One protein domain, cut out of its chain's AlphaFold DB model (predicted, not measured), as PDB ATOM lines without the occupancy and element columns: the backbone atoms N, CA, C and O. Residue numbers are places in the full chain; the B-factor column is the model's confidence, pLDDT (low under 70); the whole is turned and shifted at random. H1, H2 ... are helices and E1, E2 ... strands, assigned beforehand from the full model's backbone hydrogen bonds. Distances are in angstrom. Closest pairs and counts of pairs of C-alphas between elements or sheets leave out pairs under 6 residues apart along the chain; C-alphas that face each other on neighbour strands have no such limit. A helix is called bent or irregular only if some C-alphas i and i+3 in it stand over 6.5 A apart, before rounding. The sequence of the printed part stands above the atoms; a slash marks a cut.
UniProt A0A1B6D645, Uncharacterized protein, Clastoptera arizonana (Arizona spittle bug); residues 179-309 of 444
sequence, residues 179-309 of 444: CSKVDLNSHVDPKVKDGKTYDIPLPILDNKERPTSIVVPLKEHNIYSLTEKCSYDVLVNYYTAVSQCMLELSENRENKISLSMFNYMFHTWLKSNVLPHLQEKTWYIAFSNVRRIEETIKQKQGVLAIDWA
ATOM      1  N   CYS A 179     194.690 370.376 220.589       84.56
ATOM      2  CA  CYS A 179     195.081 371.482 221.475       84.56
ATOM      3  C   CYS A 179     196.227 372.347 220.933       84.56
ATOM      4  O   CYS A 179     196.387 373.506 221.322       84.56
ATOM      5  N   SER A 180     197.023 371.816 220.001       85.31
ATOM      6  CA  SER A 180     198.052 372.597 219.308       85.31
ATOM      7  C   SER A 180     197.475 373.649 218.354       85.31
ATOM      8  O   SER A 180     198.189 374.588 218.021       85.31
ATOM      9  N   LYS A 181     196.196 373.534 217.962       84.81
ATOM     10  CA  LYS A 181     195.522 374.428 217.003       84.81
ATOM     11  C   LYS A 181     194.706 375.543 217.660       84.81
ATOM     12  O   LYS A 181     194.416 376.548 217.017       84.81
ATOM     13  N   VAL A 182     194.336 375.357 218.923       85.19
ATOM     14  CA  VAL A 182     193.512 376.294 219.696       85.19
ATOM     15  C   VAL A 182     194.414 377.182 220.540       85.19
ATOM     16  O   VAL A 182     195.389 376.698 221.128       85.19
ATOM     17  N   ASP A 183     194.082 378.468 220.607       82.69
ATOM     18  CA  ASP A 183     194.691 379.375 221.571       82.69
ATOM     19  C   ASP A 183     194.058 379.151 222.952       82.69
ATOM     20  O   ASP A 183     192.876 379.424 223.166       82.69
ATOM     21  N   LEU A 184     194.818 378.534 223.858       79.62
ATOM     22  CA  LEU A 184     194.360 378.160 225.194       79.62
ATOM     23  C   LEU A 184     195.066 379.040 226.216       79.62
ATOM     24  O   LEU A 184     196.291 378.975 226.342       79.62
ATOM     25  N   ASN A 185     194.291 379.767 227.015       70.69
ATOM     26  CA  ASN A 185     194.832 380.470 228.168       70.69
ATOM     27  C   ASN A 185     194.941 379.476 229.326       70.69
ATOM     28  O   ASN A 185     193.934 379.038 229.880       70.69
ATOM     29  N   SER A 186     196.166 379.067 229.668       63.91
ATOM     30  CA  SER A 186     196.402 378.233 230.848       63.91
ATOM     31  C   SER A 186     196.699 379.110 232.057       63.91
ATOM     32  O   SER A 186     197.697 379.836 232.060       63.91
ATOM     33  N   HIS A 187     195.894 378.980 233.104       60.91
ATOM     34  CA  HIS A 187     196.156 379.590 234.399       60.91
ATOM     35  C   HIS A 187     196.508 378.498 235.412       60.91
ATOM     36  O   HIS A 187     195.874 377.443 235.474       60.91
ATOM     37  N   VAL A 188     197.555 378.742 236.202       56.19
ATOM     38  CA  VAL A 188     197.859 377.914 237.374       56.19
ATOM     39  C   VAL A 188     196.915 378.374 238.474       56.19
ATOM     40  O   VAL A 188     197.034 379.509 238.931       56.19
ATOM     41  N   ASP A 189     195.955 377.535 238.864       54.00
ATOM     42  CA  ASP A 189     195.070 377.859 239.979       54.00
ATOM     43  C   ASP A 189     195.840 377.657 241.296       54.00
ATOM     44  O   ASP A 189     196.166 376.519 241.642       54.00
ATOM     45  N   PRO A 190     196.135 378.720 242.069       51.94
ATOM     46  CA  PRO A 190     196.879 378.592 243.320       51.94
ATOM     47  C   PRO A 190     196.131 377.777 244.390       51.94
ATOM     48  O   PRO A 190     196.730 377.414 245.403       51.94
ATOM     49  N   LYS A 191     194.834 377.486 244.201       54.56
ATOM     50  CA  LYS A 191     194.011 376.688 245.124       54.56
ATOM     51  C   LYS A 191     194.012 375.191 244.810       54.56
ATOM     52  O   LYS A 191     193.569 374.409 245.653       54.56
ATOM     53  N   VAL A 192     194.510 374.773 243.645       55.06
ATOM     54  CA  VAL A 192     194.585 373.363 243.244       55.06
ATOM     55  C   VAL A 192     196.053 372.961 243.173       55.06
ATOM     56  O   VAL A 192     196.780 373.401 242.291       55.06
ATOM     57  N   LYS A 193     196.504 372.110 244.105       43.03
ATOM     58  CA  LYS A 193     197.840 371.502 244.010       43.03
ATOM     59  C   LYS A 193     197.920 370.733 242.684       43.03
ATOM     60  O   LYS A 193     197.134 369.815 242.478       43.03
ATOM     61  N   ASP A 194     198.814 371.173 241.803       54.41
ATOM     62  CA  ASP A 194     199.126 370.613 240.477       54.41
ATOM     63  C   ASP A 194     198.030 370.688 239.388       54.41
ATOM     64  O   ASP A 194     198.199 370.133 238.305       54.41
ATOM     65  N   GLY A 195     196.936 371.431 239.598       55.00
ATOM     66  CA  GLY A 195     195.866 371.571 238.597       55.00
ATOM     67  C   GLY A 195     196.063 372.757 237.650       55.00
ATOM     68  O   GLY A 195     196.119 373.905 238.092       55.00
ATOM     69  N   LYS A 196     196.107 372.508 236.334       60.38
ATOM     70  CA  LYS A 196     195.994 373.567 235.315       60.38
ATOM     71  C   LYS A 196     194.525 373.792 234.965       60.38
ATOM     72  O   LYS A 196     193.831 372.860 234.558       60.38
ATOM     73  N   THR A 197     194.071 375.038 235.068       64.31
ATOM     74  CA  THR A 197     192.758 375.455 234.565       64.31
ATOM     75  C   THR A 197     192.953 376.069 233.184       64.31
ATOM     76  O   THR A 197     193.881 376.851 232.970       64.31
ATOM     77  N   TYR A 198     192.112 375.674 232.233       69.38
ATOM     78  CA  TYR A 198     192.184 376.145 230.855       69.38
ATOM     79  C   TYR A 198     190.936 376.959 230.541       69.38
ATOM     80  O   TYR A 198     189.830 376.415 230.559       69.38
ATOM     81  N   ASP A 199     191.132 378.231 230.213       76.50
ATOM     82  CA  ASP A 199     190.071 379.099 229.721       76.50
ATOM     83  C   ASP A 199     190.075 379.070 228.195       76.50
ATOM     84  O   ASP A 199     191.095 379.331 227.550       76.50
ATOM     85  N   ILE A 200     188.924 378.722 227.612       82.94
ATOM     86  CA  ILE A 200     188.758 378.692 226.159       82.94
ATOM     87  C   ILE A 200     188.073 379.986 225.714       82.94
ATOM     88  O   ILE A 200     186.882 380.162 225.992       82.94
ATOM     89  N   PRO A 201     188.796 380.894 225.034       88.81
ATOM     90  CA  PRO A 201     188.225 382.144 224.546       88.81
ATOM     91  C   PRO A 201     187.163 381.871 223.481       88.81
ATOM     92  O   PRO A 201     187.351 380.999 222.636       88.81
ATOM     93  N   LEU A 202     186.063 382.625 223.505       93.19
ATOM     94  CA  LEU A 202     185.012 382.577 222.482       93.19
ATOM     95  C   LEU A 202     185.368 383.476 221.287       93.19
ATOM     96  O   LEU A 202     186.113 384.442 221.464       93.19
ATOM     97  N   PRO A 203     184.823 383.212 220.085       96.31
ATOM     98  CA  PRO A 203     184.983 384.125 218.961       96.31
ATOM     99  C   PRO A 203     184.346 385.498 219.219       96.31
ATOM    100  O   PRO A 203     183.409 385.630 220.007       96.31
ATOM    101  N   ILE A 204     184.843 386.528 218.538       96.25
ATOM    102  CA  ILE A 204     184.416 387.922 218.720       96.25
ATOM    103  C   ILE A 204     184.113 388.528 217.352       96.25
ATOM    104  O   ILE A 204     184.938 388.444 216.451       96.25
ATOM    105  N   LEU A 205     182.942 389.142 217.196       97.00
ATOM    106  CA  LEU A 205     182.608 389.923 216.003       97.00
ATOM    107  C   LEU A 205     183.104 391.359 216.155       97.00
ATOM    108  O   LEU A 205     183.116 391.900 217.261       97.00
ATOM    109  N   ASP A 206     183.483 391.979 215.043       96.31
ATOM    110  CA  ASP A 206     183.880 393.389 214.990       96.31
ATOM    111  C   ASP A 206     182.730 394.345 215.350       96.31
ATOM    112  O   ASP A 206     182.936 395.367 216.006       96.31
ATOM    113  N   ASN A 207     181.506 393.998 214.953       94.94
ATOM    114  CA  ASN A 207     180.291 394.743 215.242       94.94
ATOM    115  C   ASN A 207     179.135 393.772 215.519       94.94
ATOM    116  O   ASN A 207     179.038 392.725 214.894       94.94
ATOM    117  N   LYS A 208     178.241 394.112 216.453       91.12
ATOM    118  CA  LYS A 208     177.100 393.254 216.808       91.12
ATOM    119  C   LYS A 208     175.905 393.393 215.861       91.12
ATOM    120  O   LYS A 208     175.133 392.458 215.723       91.12
ATOM    121  N   GLU A 209     175.699 394.563 215.271       93.00
ATOM    122  CA  GLU A 209     174.536 394.852 214.425       93.00
ATOM    123  C   GLU A 209     174.824 394.579 212.951       93.00
ATOM    124  O   GLU A 209     173.958 394.097 212.232       93.00
ATOM    125  N   ARG A 210     176.037 394.905 212.494       94.62
ATOM    126  CA  ARG A 210     176.454 394.774 211.092       94.62
ATOM    127  C   ARG A 210     177.856 394.176 211.026       94.62
ATOM    128  O   ARG A 210     178.807 394.907 210.742       94.62
ATOM    129  N   PRO A 211     178.003 392.889 211.365       96.75
ATOM    130  CA  PRO A 211     179.310 392.273 211.466       96.75
ATOM    131  C   PRO A 211     179.947 392.163 210.077       96.75
ATOM    132  O   PRO A 211     179.296 391.768 209.111       96.75
ATOM    133  N   THR A 212     181.229 392.498 209.966       97.44
ATOM    134  CA  THR A 212     181.995 392.321 208.719       97.44
ATOM    135  C   THR A 212     183.116 391.310 208.880       97.44
ATOM    136  O   THR A 212     183.500 390.649 207.916       97.44
ATOM    137  N   SER A 213     183.615 391.153 210.105       97.56
ATOM    138  CA  SER A 213     184.765 390.317 210.416       97.56
ATOM    139  C   SER A 213     184.572 389.585 211.740       97.56
ATOM    140  O   SER A 213     183.838 390.018 212.627       97.56
ATOM    141  N   ILE A 214     185.272 388.467 211.891       97.69
ATOM    142  CA  ILE A 214     185.275 387.660 213.105       97.69
ATOM    143  C   ILE A 214     186.697 387.335 213.533       97.69
ATOM    144  O   ILE A 214     187.531 386.920 212.728       97.69
ATOM    145  N   VAL A 215     186.950 387.480 214.829       96.75
ATOM    146  CA  VAL A 215     188.137 386.962 215.490       96.75
ATOM    147  C   VAL A 215     187.825 385.574 216.037       96.75
ATOM    148  O   VAL A 215     186.958 385.427 216.896       96.75
ATOM    149  N   VAL A 216     188.521 384.553 215.551       95.06
ATOM    150  CA  VAL A 216     188.381 383.159 215.976       95.06
ATOM    151  C   VAL A 216     189.680 382.721 216.666       95.06
ATOM    152  O   VAL A 216     190.735 382.830 216.049       95.06
ATOM    153  N   PRO A 217     189.649 382.215 217.915       92.81
ATOM    154  CA  PRO A 217     190.860 381.882 218.683       92.81
ATOM    155  C   PRO A 217     191.616 380.620 218.219       92.81
ATOM    156  O   PRO A 217     191.715 379.609 218.922       92.81
ATOM    157  N   LEU A 218     192.150 380.676 217.003       89.75
ATOM    158  CA  LEU A 218     193.033 379.680 216.407       89.75
ATOM    159  C   LEU A 218     194.462 380.236 216.353       89.75
ATOM    160  O   LEU A 218     194.667 381.432 216.165       89.75
ATOM    161  N   LYS A 219     195.461 379.364 216.515       85.31
ATOM    162  CA  LYS A 219     196.874 379.772 216.643       85.31
ATOM    163  C   LYS A 219     197.532 380.267 215.354       85.31
ATOM    164  O   LYS A 219     198.467 381.052 215.427       85.31
ATOM    165  N   GLU A 220     197.101 379.776 214.195       77.88
ATOM    166  CA  GLU A 220     197.729 380.124 212.910       77.88
ATOM    167  C   GLU A 220     197.224 381.464 212.368       77.88
ATOM    168  O   GLU A 220     198.012 382.334 212.017       77.88
ATOM    169  N   HIS A 221     195.903 381.614 212.305       78.06
ATOM    170  CA  HIS A 221     195.205 382.800 211.827       78.06
ATOM    171  C   HIS A 221     193.981 382.998 212.703       78.06
ATOM    172  O   HIS A 221     193.264 382.038 212.984       78.06
ATOM    173  N   ASN A 222     193.743 384.233 213.125       86.75
ATOM    174  CA  ASN A 222     192.693 384.527 214.084       86.75
ATOM    175  C   ASN A 222     191.664 385.537 213.589       86.75
ATOM    176  O   ASN A 222     190.660 385.672 214.261       86.75
ATOM    177  N   ILE A 223     191.851 386.222 212.457       94.81
ATOM    178  CA  ILE A 223     190.890 387.206 211.933       94.81
ATOM    179  C   ILE A 223     190.424 386.766 210.548       94.81
ATOM    180  O   ILE A 223     191.246 386.445 209.692       94.81
ATOM    181  N   TYR A 224     189.112 386.776 210.333       96.62
ATOM    182  CA  TYR A 224     188.477 386.359 209.089       96.62
ATOM    183  C   TYR A 224     187.410 387.371 208.674       96.62
ATOM    184  O   TYR A 224     186.610 387.799 209.504       96.62
ATOM    185  N   SER A 225     187.360 387.710 207.385       97.25
ATOM    186  CA  SER A 225     186.202 388.391 206.801       97.25
ATOM    187  C   SER A 225     185.018 387.430 206.765       97.25
ATOM    188  O   SER A 225     185.183 386.257 206.443       97.25
ATOM    189  N   LEU A 226     183.813 387.899 207.090       97.69
ATOM    190  CA  LEU A 226     182.633 387.032 207.120       97.69
ATOM    191  C   LEU A 226     182.116 386.652 205.730       97.69
ATOM    192  O   LEU A 226     181.340 385.704 205.614       97.69
ATOM    193  N   THR A 227     182.523 387.383 204.694       96.94
ATOM    194  CA  THR A 227     182.031 387.247 203.316       96.94
ATOM    195  C   THR A 227     183.115 386.783 202.347       96.94
ATOM    196  O   THR A 227     182.929 386.868 201.136       96.94
ATOM    197  N   GLU A 228     184.265 386.327 202.838       96.50
ATOM    198  CA  GLU A 228     185.339 385.815 201.988       96.50
ATOM    199  C   GLU A 228     185.380 384.291 201.991       96.50
ATOM    200  O   GLU A 228     185.149 383.628 202.996       96.50
ATOM    201  N   LYS A 229     185.771 383.700 200.863       96.19
ATOM    202  CA  LYS A 229     185.884 382.241 200.716       96.19
ATOM    203  C   LYS A 229     186.829 381.591 201.735       96.19
ATOM    204  O   LYS A 229     186.626 380.441 202.114       96.19
ATOM    205  N   CYS A 230     187.855 382.316 202.183       93.75
ATOM    206  CA  CYS A 230     188.833 381.836 203.160       93.75
ATOM    207  C   CYS A 230     188.224 381.554 204.546       93.75
ATOM    208  O   CYS A 230     188.816 380.809 205.324       93.75
ATOM    209  N   SER A 231     187.047 382.112 204.851       95.81
ATOM    210  CA  SER A 231     186.363 381.927 206.131       95.81
ATOM    211  C   SER A 231     185.416 380.729 206.150       95.81
ATOM    212  O   SER A 231     184.788 380.469 207.178       95.81
ATOM    213  N   TYR A 232     185.280 380.006 205.036       96.38
ATOM    214  CA  TYR A 232     184.404 378.844 204.943       96.38
ATOM    215  C   TYR A 232     184.708 377.823 206.055       96.38
ATOM    216  O   TYR A 232     185.851 377.418 206.268       96.38
ATOM    217  N   ASP A 233     183.665 377.423 206.778       95.75
ATOM    218  CA  ASP A 233     183.677 376.487 207.908       95.75
ATOM    219  C   ASP A 233     184.558 376.908 209.095       95.75
ATOM    220  O   ASP A 233     184.836 376.092 209.975       95.75
ATOM    221  N   VAL A 234     184.958 378.181 209.203       96.19
ATOM    222  CA  VAL A 234     185.845 378.643 210.285       96.19
ATOM    223  C   VAL A 234     185.278 378.346 211.683       96.19
ATOM    224  O   VAL A 234     186.001 377.856 212.554       96.19
ATOM    225  N   LEU A 235     183.970 378.538 211.892       96.94
ATOM    226  CA  LEU A 235     183.311 378.233 213.166       96.94
ATOM    227  C   LEU A 235     183.196 376.728 213.429       96.94
ATOM    228  O   LEU A 235     183.345 376.295 214.573       96.94
ATOM    229  N   VAL A 236     182.973 375.922 212.388       95.81
ATOM    230  CA  VAL A 236     182.960 374.454 212.497       95.81
ATOM    231  C   VAL A 236     184.348 373.939 212.855       95.81
ATOM    232  O   VAL A 236     184.479 373.096 213.747       95.81
ATOM    233  N   ASN A 237     185.383 374.465 212.201       94.19
ATOM    234  CA  ASN A 237     186.778 374.123 212.446       94.19
ATOM    235  C   ASN A 237     187.174 374.463 213.881       94.19
ATOM    236  O   ASN A 237     187.717 373.611 214.583       94.19
ATOM    237  N   TYR A 238     186.827 375.665 214.344       95.00
ATOM    238  CA  TYR A 238     187.066 376.089 215.717       95.00
ATOM    239  C   TYR A 238     186.321 375.217 216.734       95.00
ATOM    240  O   TYR A 238     186.954 374.636 217.617       95.00
ATOM    241  N   TYR A 239     185.004 375.036 216.585       95.19
ATOM    242  CA  TYR A 239     184.216 374.207 217.503       95.19
ATOM    243  C   TYR A 239     184.727 372.760 217.553       95.19
ATOM    244  O   TYR A 239     184.801 372.157 218.628       95.19
ATOM    245  N   THR A 240     185.119 372.200 216.406       93.25
ATOM    246  CA  THR A 240     185.684 370.848 216.315       93.25
ATOM    247  C   THR A 240     187.049 370.773 216.992       93.25
ATOM    248  O   THR A 240     187.277 369.848 217.771       93.25
ATOM    249  N   ALA A 241     187.938 371.739 216.741       92.00
ATOM    250  CA  ALA A 241     189.263 371.791 217.351       92.00
ATOM    251  C   ALA A 241     189.177 371.907 218.876       92.00
ATOM    252  O   ALA A 241     189.815 371.130 219.585       92.00
ATOM    253  N   VAL A 242     188.323 372.801 219.381       91.38
ATOM    254  CA  VAL A 242     188.072 372.944 220.817       91.38
ATOM    255  C   VAL A 242     187.479 371.668 221.403       91.38
ATOM    256  O   VAL A 242     188.010 371.146 222.379       91.38
ATOM    257  N   SER A 243     186.417 371.131 220.797       90.19
ATOM    258  CA  SER A 243     185.754 369.924 221.302       90.19
ATOM    259  C   SER A 243     186.723 368.748 221.408       90.19
ATOM    260  O   SER A 243     186.713 368.031 222.403       90.19
ATOM    261  N   GLN A 244     187.573 368.549 220.398       89.19
ATOM    262  CA  GLN A 244     188.569 367.478 220.404       89.19
ATOM    263  C   GLN A 244     189.696 367.742 221.400       89.19
ATOM    264  O   GLN A 244     190.080 366.831 222.125       89.19
ATOM    265  N   CYS A 245     190.180 368.981 221.492       88.12
ATOM    266  CA  CYS A 245     191.174 369.349 222.492       88.12
ATOM    267  C   CYS A 245     190.658 369.105 223.919       88.12
ATOM    268  O   CYS A 245     191.357 368.529 224.746       88.12
ATOM    269  N   MET A 246     189.410 369.469 224.209       85.25
ATOM    270  CA  MET A 246     188.801 369.198 225.510       85.25
ATOM    271  C   MET A 246     188.705 367.697 225.798       85.25
ATOM    272  O   MET A 246     188.970 367.280 226.923       85.25
ATOM    273  N   LEU A 247     188.381 366.879 224.790       83.50
ATOM    274  CA  LEU A 247     188.392 365.421 224.929       83.50
ATOM    275  C   LEU A 247     189.810 364.889 225.204       83.50
ATOM    276  O   LEU A 247     189.967 364.062 226.098       83.50
ATOM    277  N   GLU A 248     190.839 365.385 224.508       82.69
ATOM    278  CA  GLU A 248     192.250 365.054 224.784       82.69
ATOM    279  C   GLU A 248     192.661 365.419 226.214       82.69
ATOM    280  O   GLU A 248     193.251 364.605 226.918       82.69
ATOM    281  N   LEU A 249     192.330 366.631 226.666       80.00
ATOM    282  CA  LEU A 249     192.699 367.102 227.999       80.00
ATOM    283  C   LEU A 249     191.944 366.366 229.105       80.00
ATOM    284  O   LEU A 249     192.518 366.177 230.173       80.00
ATOM    285  N   SER A 250     190.705 365.931 228.849       76.12
ATOM    286  CA  SER A 250     189.888 365.169 229.804       76.12
ATOM    287  C   SER A 250     190.381 363.737 230.042       76.12
ATOM    288  O   SER A 250     190.094 363.161 231.089       76.12
ATOM    289  N   GLU A 251     191.150 363.159 229.109       73.31
ATOM    290  CA  GLU A 251     191.812 361.863 229.321       73.31
ATOM    291  C   GLU A 251     192.892 361.962 230.417       73.31
ATOM    292  O   GLU A 251     193.168 360.980 231.112       73.31
ATOM    293  N   ASN A 252     193.442 363.161 230.641       67.94
ATOM    294  CA  ASN A 252     194.367 363.442 231.732       67.94
ATOM    295  C   ASN A 252     193.584 363.828 232.999       67.94
ATOM    296  O   ASN A 252     192.981 364.897 233.075       67.94
ATOM    297  N   ARG A 253     193.635 362.968 234.026       55.88
ATOM    298  CA  ARG A 253     192.865 363.089 235.287       55.88
ATOM    299  C   ARG A 253     193.108 364.377 236.094       55.88
ATOM    300  O   ARG A 253     192.359 364.644 237.028       55.88
ATOM    301  N   GLU A 254     194.135 365.151 235.760       57.94
ATOM    302  CA  GLU A 254     194.522 366.392 236.447       57.94
ATOM    303  C   GLU A 254     193.773 367.635 235.934       57.94
ATOM    304  O   GLU A 254     193.769 368.670 236.600       57.94
ATOM    305  N   ASN A 255     193.082 367.543 234.791       60.78
ATOM    306  CA  ASN A 255     192.400 368.681 234.178       60.78
ATOM    307  C   ASN A 255     190.884 368.617 234.415       60.78
ATOM    308  O   ASN A 255     190.182 367.775 233.853       60.78
ATOM    309  N   LYS A 256     190.340 369.557 235.194       59.88
ATOM    310  CA  LYS A 256     188.886 369.763 235.307       59.88
ATOM    311  C   LYS A 256     188.397 370.674 234.182       59.88
ATOM    312  O   LYS A 256     188.137 371.851 234.404       59.88
ATOM    313  N   ILE A 257     188.274 370.144 232.968       67.19
ATOM    314  CA  ILE A 257     187.658 370.873 231.850       67.19
ATOM    315  C   ILE A 257     186.316 370.237 231.521       67.19
ATOM    316  O   ILE A 257     186.232 369.041 231.246       67.19
ATOM    317  N   SER A 258     185.263 371.051 231.521       77.88
ATOM    318  CA  SER A 258     183.920 370.596 231.186       77.88
ATOM    319  C   SER A 258     183.548 370.977 229.753       77.88
ATOM    320  O   SER A 258     183.261 372.139 229.455       77.88
ATOM    321  N   LEU A 259     183.481 369.975 228.871       84.62
ATOM    322  CA  LEU A 259     182.950 370.134 227.512       84.62
ATOM    323  C   LEU A 259     181.503 370.654 227.521       84.62
ATOM    324  O   LEU A 259     181.097 371.370 226.607       84.62
ATOM    325  N   SER A 260     180.711 370.324 228.547       84.69
ATOM    326  CA  SER A 260     179.332 370.810 228.652       84.69
ATOM    327  C   SER A 260     179.269 372.314 228.916       84.69
ATOM    328  O   SER A 260     178.434 372.988 228.311       84.69
ATOM    329  N   MET A 261     180.167 372.840 229.756       84.81
ATOM    330  CA  MET A 261     180.249 374.270 230.049       84.81
ATOM    331  C   MET A 261     180.631 375.049 228.792       84.81
ATOM    332  O   MET A 261     179.961 376.017 228.440       84.81
ATOM    333  N   PHE A 262     181.635 374.578 228.048       89.12
ATOM    334  CA  PHE A 262     181.978 375.181 226.760       89.12
ATOM    335  C   PHE A 262     180.815 375.130 225.768       89.12
ATOM    336  O   PHE A 262     180.476 376.155 225.187       89.12
ATOM    337  N   ASN A 263     180.153 373.979 225.617       92.44
ATOM    338  CA  ASN A 263     178.989 373.861 224.738       92.44
ATOM    339  C   ASN A 263     177.886 374.860 225.114       92.44
ATOM    340  O   ASN A 263     177.277 375.457 224.232       92.44
ATOM    341  N   TYR A 264     177.633 375.065 226.410       91.50
ATOM    342  CA  TYR A 264     176.672 376.058 226.890       91.50
ATOM    343  C   TYR A 264     177.090 377.494 226.537       91.50
ATOM    344  O   TYR A 264     176.289 378.243 225.970       91.50
ATOM    345  N   MET A 265     178.342 377.862 226.819       92.25
ATOM    346  CA  MET A 265     178.879 379.196 226.534       92.25
ATOM    347  C   MET A 265     178.890 379.489 225.029       92.25
ATOM    348  O   MET A 265     178.406 380.533 224.595       92.25
ATOM    349  N   PHE A 266     179.363 378.539 224.220       95.19
ATOM    350  CA  PHE A 266     179.431 378.669 222.767       95.19
ATOM    351  C   PHE A 266     178.040 378.733 222.129       95.19
ATOM    352  O   PHE A 266     177.799 379.554 221.251       95.19
ATOM    353  N   HIS A 267     177.087 377.924 222.596       95.56
ATOM    354  CA  HIS A 267     175.706 377.981 222.117       95.56
ATOM    355  C   HIS A 267     175.012 379.300 222.474       95.56
ATOM    356  O   HIS A 267     174.304 379.866 221.641       95.56
ATOM    357  N   THR A 268     175.231 379.814 223.686       95.25
ATOM    358  CA  THR A 268     174.737 381.140 224.087       95.25
ATOM    359  C   THR A 268     175.328 382.224 223.187       95.25
ATOM    360  O   THR A 268     174.593 383.065 222.672       95.25
ATOM    361  N   TRP A 269     176.633 382.154 222.915       96.50
ATOM    362  CA  TRP A 269     177.298 383.067 221.990       96.50
ATOM    363  C   TRP A 269     176.721 382.992 220.570       96.50
ATOM    364  O   TRP A 269     176.380 384.035 220.013       96.50
ATOM    365  N   LEU A 270     176.530 381.788 220.015       97.25
ATOM    366  CA  LEU A 270     175.919 381.584 218.696       97.25
ATOM    367  C   LEU A 270     174.535 382.230 218.610       97.25
ATOM    368  O   LEU A 270     174.246 382.957 217.661       97.25
ATOM    369  N   LYS A 271     173.689 381.996 219.618       95.62
ATOM    370  CA  LYS A 271     172.330 382.546 219.675       95.62
ATOM    371  C   LYS A 271     172.297 384.067 219.683       95.62
ATOM    372  O   LYS A 271     171.402 384.646 219.081       95.62
ATOM    373  N   SER A 272     173.237 384.705 220.374       95.50
ATOM    374  CA  SER A 272     173.250 386.162 220.525       95.50
ATOM    375  C   SER A 272     173.999 386.901 219.420       95.50
ATOM    376  O   SER A 272     173.705 388.073 219.212       95.50
ATOM    377  N   ASN A 273     174.960 386.252 218.755       96.62
ATOM    378  CA  ASN A 273     175.889 386.924 217.840       96.62
ATOM    379  C   ASN A 273     175.867 386.378 216.411       96.62
ATOM    380  O   ASN A 273     176.385 387.044 215.536       96.62
ATOM    381  N   VAL A 274     175.332 385.181 216.148       97.06
ATOM    382  CA  VAL A 274     175.377 384.582 214.798       97.06
ATOM    383  C   VAL A 274     173.981 384.337 214.246       97.06
ATOM    384  O   VAL A 274     173.661 384.800 213.155       97.06
ATOM    385  N   LEU A 275     173.124 383.650 215.005       94.94
ATOM    386  CA  LEU A 275     171.790 383.263 214.533       94.94
ATOM    387  C   LEU A 275     170.906 384.436 214.058       94.94
ATOM    388  O   LEU A 275     170.196 384.238 213.072       94.94
ATOM    389  N   PRO A 276     170.937 385.635 214.678       94.94
ATOM    390  CA  PRO A 276     170.152 386.777 214.202       94.94
ATOM    391  C   PRO A 276     170.513 387.230 212.782       94.94
ATOM    392  O   PRO A 276     169.652 387.739 212.072       94.94
ATOM    393  N   HIS A 277     171.755 386.999 212.348       96.06
ATOM    394  CA  HIS A 277     172.258 387.476 211.058       96.06
ATOM    395  C   HIS A 277     171.992 386.506 209.898       96.06
ATOM    396  O   HIS A 277     172.198 386.858 208.740       96.06
ATOM    397  N   LEU A 278     171.518 385.283 210.170       95.12
ATOM    398  CA  LEU A 278     171.325 384.263 209.126       95.12
ATOM    399  C   LEU A 278     170.216 384.624 208.125       95.12
ATOM    400  O   LEU A 278     170.212 384.120 207.006       95.12
ATOM    401  N   GLN A 279     169.297 385.513 208.502       91.25
ATOM    402  CA  GLN A 279     168.172 385.934 207.656       91.25
ATOM    403  C   GLN A 279     168.387 387.286 206.974       91.25
ATOM    404  O   GLN A 279     167.494 387.791 206.293       91.25
ATOM    405  N   GLU A 280     169.556 387.893 207.158       93.62
ATOM    406  CA  GLU A 280     169.855 389.196 206.583       93.62
ATOM    407  C   GLU A 280     169.999 389.157 205.057       93.62
ATOM    408  O   GLU A 280     170.061 388.106 204.407       93.62
ATOM    409  N   LYS A 281     170.072 390.355 204.455       92.19
ATOM    410  CA  LYS A 281     170.345 390.488 203.019       92.19
ATOM    411  C   LYS A 281     171.700 389.860 202.658       92.19
ATOM    412  O   LYS A 281     171.820 389.207 201.617       92.19
ATOM    413  N   THR A 282     172.681 390.061 203.533       94.62
ATOM    414  CA  THR A 282     174.062 389.599 203.398       94.62
ATOM    415  C   THR A 282     174.158 388.087 203.575       94.62
ATOM    416  O   THR A 282     173.617 387.518 204.518       94.62
ATOM    417  N   TRP A 283     174.880 387.431 202.670       96.31
ATOM    418  CA  TRP A 283     175.268 386.034 202.823       96.31
ATOM    419  C   TRP A 283     176.640 385.954 203.505       96.31
ATOM    420  O   TRP A 283     177.633 386.446 202.972       96.31
ATOM    421  N   TYR A 284     176.688 385.356 204.695       97.81
ATOM    422  CA  TYR A 284     177.886 385.267 205.528       97.81
ATOM    423  C   TYR A 284     178.546 383.893 205.385       97.81
ATOM    424  O   TYR A 284     178.186 382.929 206.058       97.81
ATOM    425  N   ILE A 285     179.560 383.804 204.532       98.12
ATOM    426  CA  ILE A 285     180.311 382.575 204.249       98.12
ATOM    427  C   ILE A 285     180.927 381.962 205.516       98.12
ATOM    428  O   ILE A 285     180.922 380.744 205.687       98.12
ATOM    429  N   ALA A 286     181.407 382.785 206.451       97.56
ATOM    430  CA  ALA A 286     181.974 382.307 207.717       97.56
ATOM    431  C   ALA A 286     180.986 381.556 208.625       97.56
ATOM    432  O   ALA A 286     181.408 380.823 209.524       97.56
ATOM    433  N   PHE A 287     179.680 381.743 208.418       98.06
ATOM    434  CA  PHE A 287     178.626 381.093 209.199       98.06
ATOM    435  C   PHE A 287     178.147 379.779 208.575       98.06
ATOM    436  O   PHE A 287     177.145 379.212 209.015       98.06
ATOM    437  N   SER A 288     178.858 379.261 207.572       97.44
ATOM    438  CA  SER A 288     178.577 377.955 206.983       97.44
ATOM    439  C   SER A 288     178.423 376.868 208.045       97.44
ATOM    440  O   SER A 288     179.149 376.823 209.044       97.44
ATOM    441  N   ASN A 289     177.449 375.977 207.834       97.06
ATOM    442  CA  ASN A 289     177.193 374.827 208.704       97.06
ATOM    443  C   ASN A 289     176.927 375.167 210.194       97.06
ATOM    444  O   ASN A 289     176.927 374.264 211.039       97.06
ATOM    445  N   VAL A 290     176.675 376.430 210.562       97.44
ATOM    446  CA  VAL A 290     176.523 376.838 211.971       97.44
ATOM    447  C   VAL A 290     175.335 376.163 212.662       97.44
ATOM    448  O   VAL A 290     175.417 375.802 213.840       97.44
ATOM    449  N   ARG A 291     174.256 375.881 211.920       97.19
ATOM    450  CA  ARG A 291     173.096 375.134 212.430       97.19
ATOM    451  C   ARG A 291     173.474 373.720 212.854       97.19
ATOM    452  O   ARG A 291     172.925 373.196 213.819       97.19
ATOM    453  N   ARG A 292     174.452 373.104 212.187       97.06
ATOM    454  CA  ARG A 292     174.947 371.773 212.560       97.06
ATOM    455  C   ARG A 292     175.692 371.812 213.882       97.06
ATOM    456  O   ARG A 292     175.601 370.851 214.645       97.06
ATOM    457  N   ILE A 293     176.395 372.904 214.192       96.81
ATOM    458  CA  ILE A 293     177.003 373.090 215.517       96.81
ATOM    459  C   ILE A 293     175.905 373.179 216.580       96.81
ATOM    460  O   ILE A 293     175.962 372.455 217.573       96.81
ATOM    461  N   GLU A 294     174.884 374.008 216.336       95.56
ATOM    462  CA  GLU A 294     173.726 374.160 217.223       95.56
ATOM    463  C   GLU A 294     173.057 372.803 217.507       95.56
ATOM    464  O   GLU A 294     172.875 372.432 218.668       95.56
ATOM    465  N   GLU A 295     172.775 372.022 216.464       95.31
ATOM    466  CA  GLU A 295     172.174 370.689 216.579       95.31
ATOM    467  C   GLU A 295     173.081 369.704 217.329       95.31
ATOM    468  O   GLU A 295     172.624 368.943 218.181       95.31
ATOM    469  N   THR A 296     174.394 369.762 217.087       94.50
ATOM    470  CA  THR A 296     175.374 368.928 217.803       94.50
ATOM    471  C   THR A 296     175.347 369.200 219.303       94.50
ATOM    472  O   THR A 296     175.401 368.271 220.112       94.50
ATOM    473  N   ILE A 297     175.285 370.479 219.684       93.31
ATOM    474  CA  ILE A 297     175.239 370.894 221.085       93.31
ATOM    475  C   ILE A 297     173.914 370.463 221.712       93.31
ATOM    476  O   ILE A 297     173.937 369.857 222.782       93.31
ATOM    477  N   LYS A 298     172.783 370.697 221.035       90.69
ATOM    478  CA  LYS A 298     171.451 370.268 221.490       90.69
ATOM    479  C   LYS A 298     171.383 368.764 221.716       90.69
ATOM    480  O   LYS A 298     170.907 368.336 222.761       90.69
ATOM    481  N   GLN A 299     171.908 367.959 220.795       88.06
ATOM    482  CA  GLN A 299     171.928 366.506 220.938       88.06
ATOM    483  C   GLN A 299     172.755 366.070 222.155       88.06
ATOM    484  O   GLN A 299     172.294 365.265 222.962       88.06
ATOM    485  N   LYS A 300     173.957 366.635 222.335       83.94
ATOM    486  CA  LYS A 300     174.810 366.338 223.498       83.94
ATOM    487  C   LYS A 300     174.187 366.817 224.813       83.94
ATOM    488  O   LYS A 300     174.293 366.128 225.818       83.94
ATOM    489  N   GLN A 301     173.524 367.972 224.819       76.44
ATOM    490  CA  GLN A 301     172.832 368.501 225.995       76.44
ATOM    491  C   GLN A 301     171.556 367.726 226.315       76.44
ATOM    492  O   GLN A 301     171.304 367.491 227.483       76.44
ATOM    493  N   GLY A 302     170.784 367.272 225.326       63.22
ATOM    494  CA  GLY A 302     169.613 366.417 225.542       63.22
ATOM    495  C   GLY A 302     169.979 365.066 226.160       63.22
ATOM    496  O   GLY A 302     169.266 364.577 227.029       63.22
ATOM    497  N   VAL A 303     171.140 364.512 225.790       56.50
ATOM    498  CA  VAL A 303     171.719 363.319 226.434       56.50
ATOM    499  C   VAL A 303     172.158 363.610 227.877       56.50
ATOM    500  O   VAL A 303     172.006 362.755 228.743       56.50
ATOM    501  N   LEU A 304     172.658 364.819 228.159       48.97
ATOM    502  CA  LEU A 304     173.136 365.220 229.489       48.97
ATOM    503  C   LEU A 304     172.068 365.882 230.384       48.97
ATOM    504  O   LEU A 304     172.292 366.029 231.578       48.97
ATOM    505  N   ALA A 305     170.911 366.301 229.863       44.75
ATOM    506  CA  ALA A 305     169.845 366.959 230.632       44.75
ATOM    507  C   ALA A 305     169.210 366.019 231.670       44.75
ATOM    508  O   ALA A 305     168.682 366.483 232.680       44.75
ATOM    509  N   ILE A 306     169.338 364.706 231.455       48.88
ATOM    510  CA  ILE A 306     169.028 363.666 232.444       48.88
ATOM    511  C   ILE A 306     169.960 363.778 233.670       48.88
ATOM    512  O   ILE A 306     169.553 363.434 234.772       48.88
ATOM    513  N   ASP A 307     171.169 364.324 233.502       45.75
ATOM    514  CA  ASP A 307     172.220 364.397 234.525       45.75
ATOM    515  C   ASP A 307     172.301 365.786 235.210       45.75
ATOM    516  O   ASP A 307     172.488 365.888 236.423       45.75
ATOM    517  N   TRP A 308     172.056 366.885 234.477       47.94
ATOM    518  CA  TRP A 308     172.127 368.260 235.017       47.94
ATOM    519  C   TRP A 308     171.019 368.612 236.018       47.94
ATOM    520  O   TRP A 308     171.262 369.389 236.944       47.94
ATOM    521  N   ALA A 309     169.820 368.037 235.871       52.34
ATOM    522  CA  ALA A 309     168.728 368.226 236.831       52.34
ATOM    523  C   ALA A 309     169.080 367.675 238.228       52.34
ATOM    524  O   ALA A 309     168.578 368.169 239.240       52.34
TER     525      ALA A 309
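This is residues 179 to 309 of the 444 residues of an uncharacterized protein of Clastoptera arizonana (Arizona spittle bug) (UniProt A0A1B6D645). Two small strand hairpins, E1 with E2 and E3 with E4, lie one beyond the other along one side of three long helices, H1, H2 and H4, whose centres make a triangle. H1 and H2 fold back on each other as a helical hairpin, while H4 slants steeply across H2 and short H3 follows H2 at one end. You will find 131 printed residues, with four named strands and then four named helices in the order E1 E2 E3 E4 H1 H2 H3 H4; each sheet has two antiparallel strands, and the class is mostly helix. The whole is compact, with a radius of gyration of the C-alphas of 15.8 A and spans of 52 by 35 by 21 A.

Find C-alpha 185 at (194.832, 380.470, 228.168); there E1 begins, residues 185 to 188, and E2 follows at residues 196 to 199. Look next at E3, residues 213 to 215, and E4, residues 223 to 225. H1, residues 234 to 251, starts at C-alpha 234 (185.845, 378.643, 210.285) and is 26.1 A long. H2, residues 259 to 273, is 20.6 A long, and H3 takes residues 275 to 279. H4, residues 290 to 309, runs 27.4 A to C-alpha 309 at (168.728, 368.226, 236.831), with a kink of 49 degrees near residue 303. H3 and H4 are only just irregular: C-alphas 276 and 279 are 6.9 A apart, and C-alphas 303 and 306 are 6.6 A apart.

In the hairpin of E1 and E2, look for N 187 and O 197 at 2.9 A. In the hairpin of E3 and E4, N 214 and O 224 are 2.8 A apart. Residues 204 to 205 pair antiparallel with residues 214 to 215 of E3. E1 and E2 are apart from H1, H2, H3 and H4. The helical hairpin of H1 and H2 only just touches, with 3 pairs of C-alphas within 8 A, the closest being Met 246 and Leu 259 at 6.3 A; the two run opposite ways at a shallow tilt of 17 degrees. H4 touches H2 with residues 294 to 301 alone, closest at the C-alphas of Asn 263 and Ile 297, 6.0 A, at a steep tilt of 47 degrees, opposite ways. H1 touches H4 with residues 235 to 239 alone, the C-alphas of Val 236 and Ile 293 being closest at 6.8 A; they run the same way at a shallow tilt of 33 degrees, only just short of steep. H2 and H3 meet only through their link, and H3 and H4 are near each other, with 5 pairs of C-alphas within 10 A. Every O i to N i+4 pair is within hydrogen-bond range in H1 and H2, against 13 of 16 in H4 and 0 of 1 in H3, where 1 of 2 O i to N i+3 pairs is.

The two C-alphas farthest apart are those of Lys 193 and Lys 281, at 52.9 A. The printed part has no cut. The link from E2 to E3, residues 200 to 212, is long, and that from H2 to H3 is tight. The mean pLDDT of the printed part is 84.3; look for values under 70 at residues 186 to 198, 252 to 257 and 302 to 309.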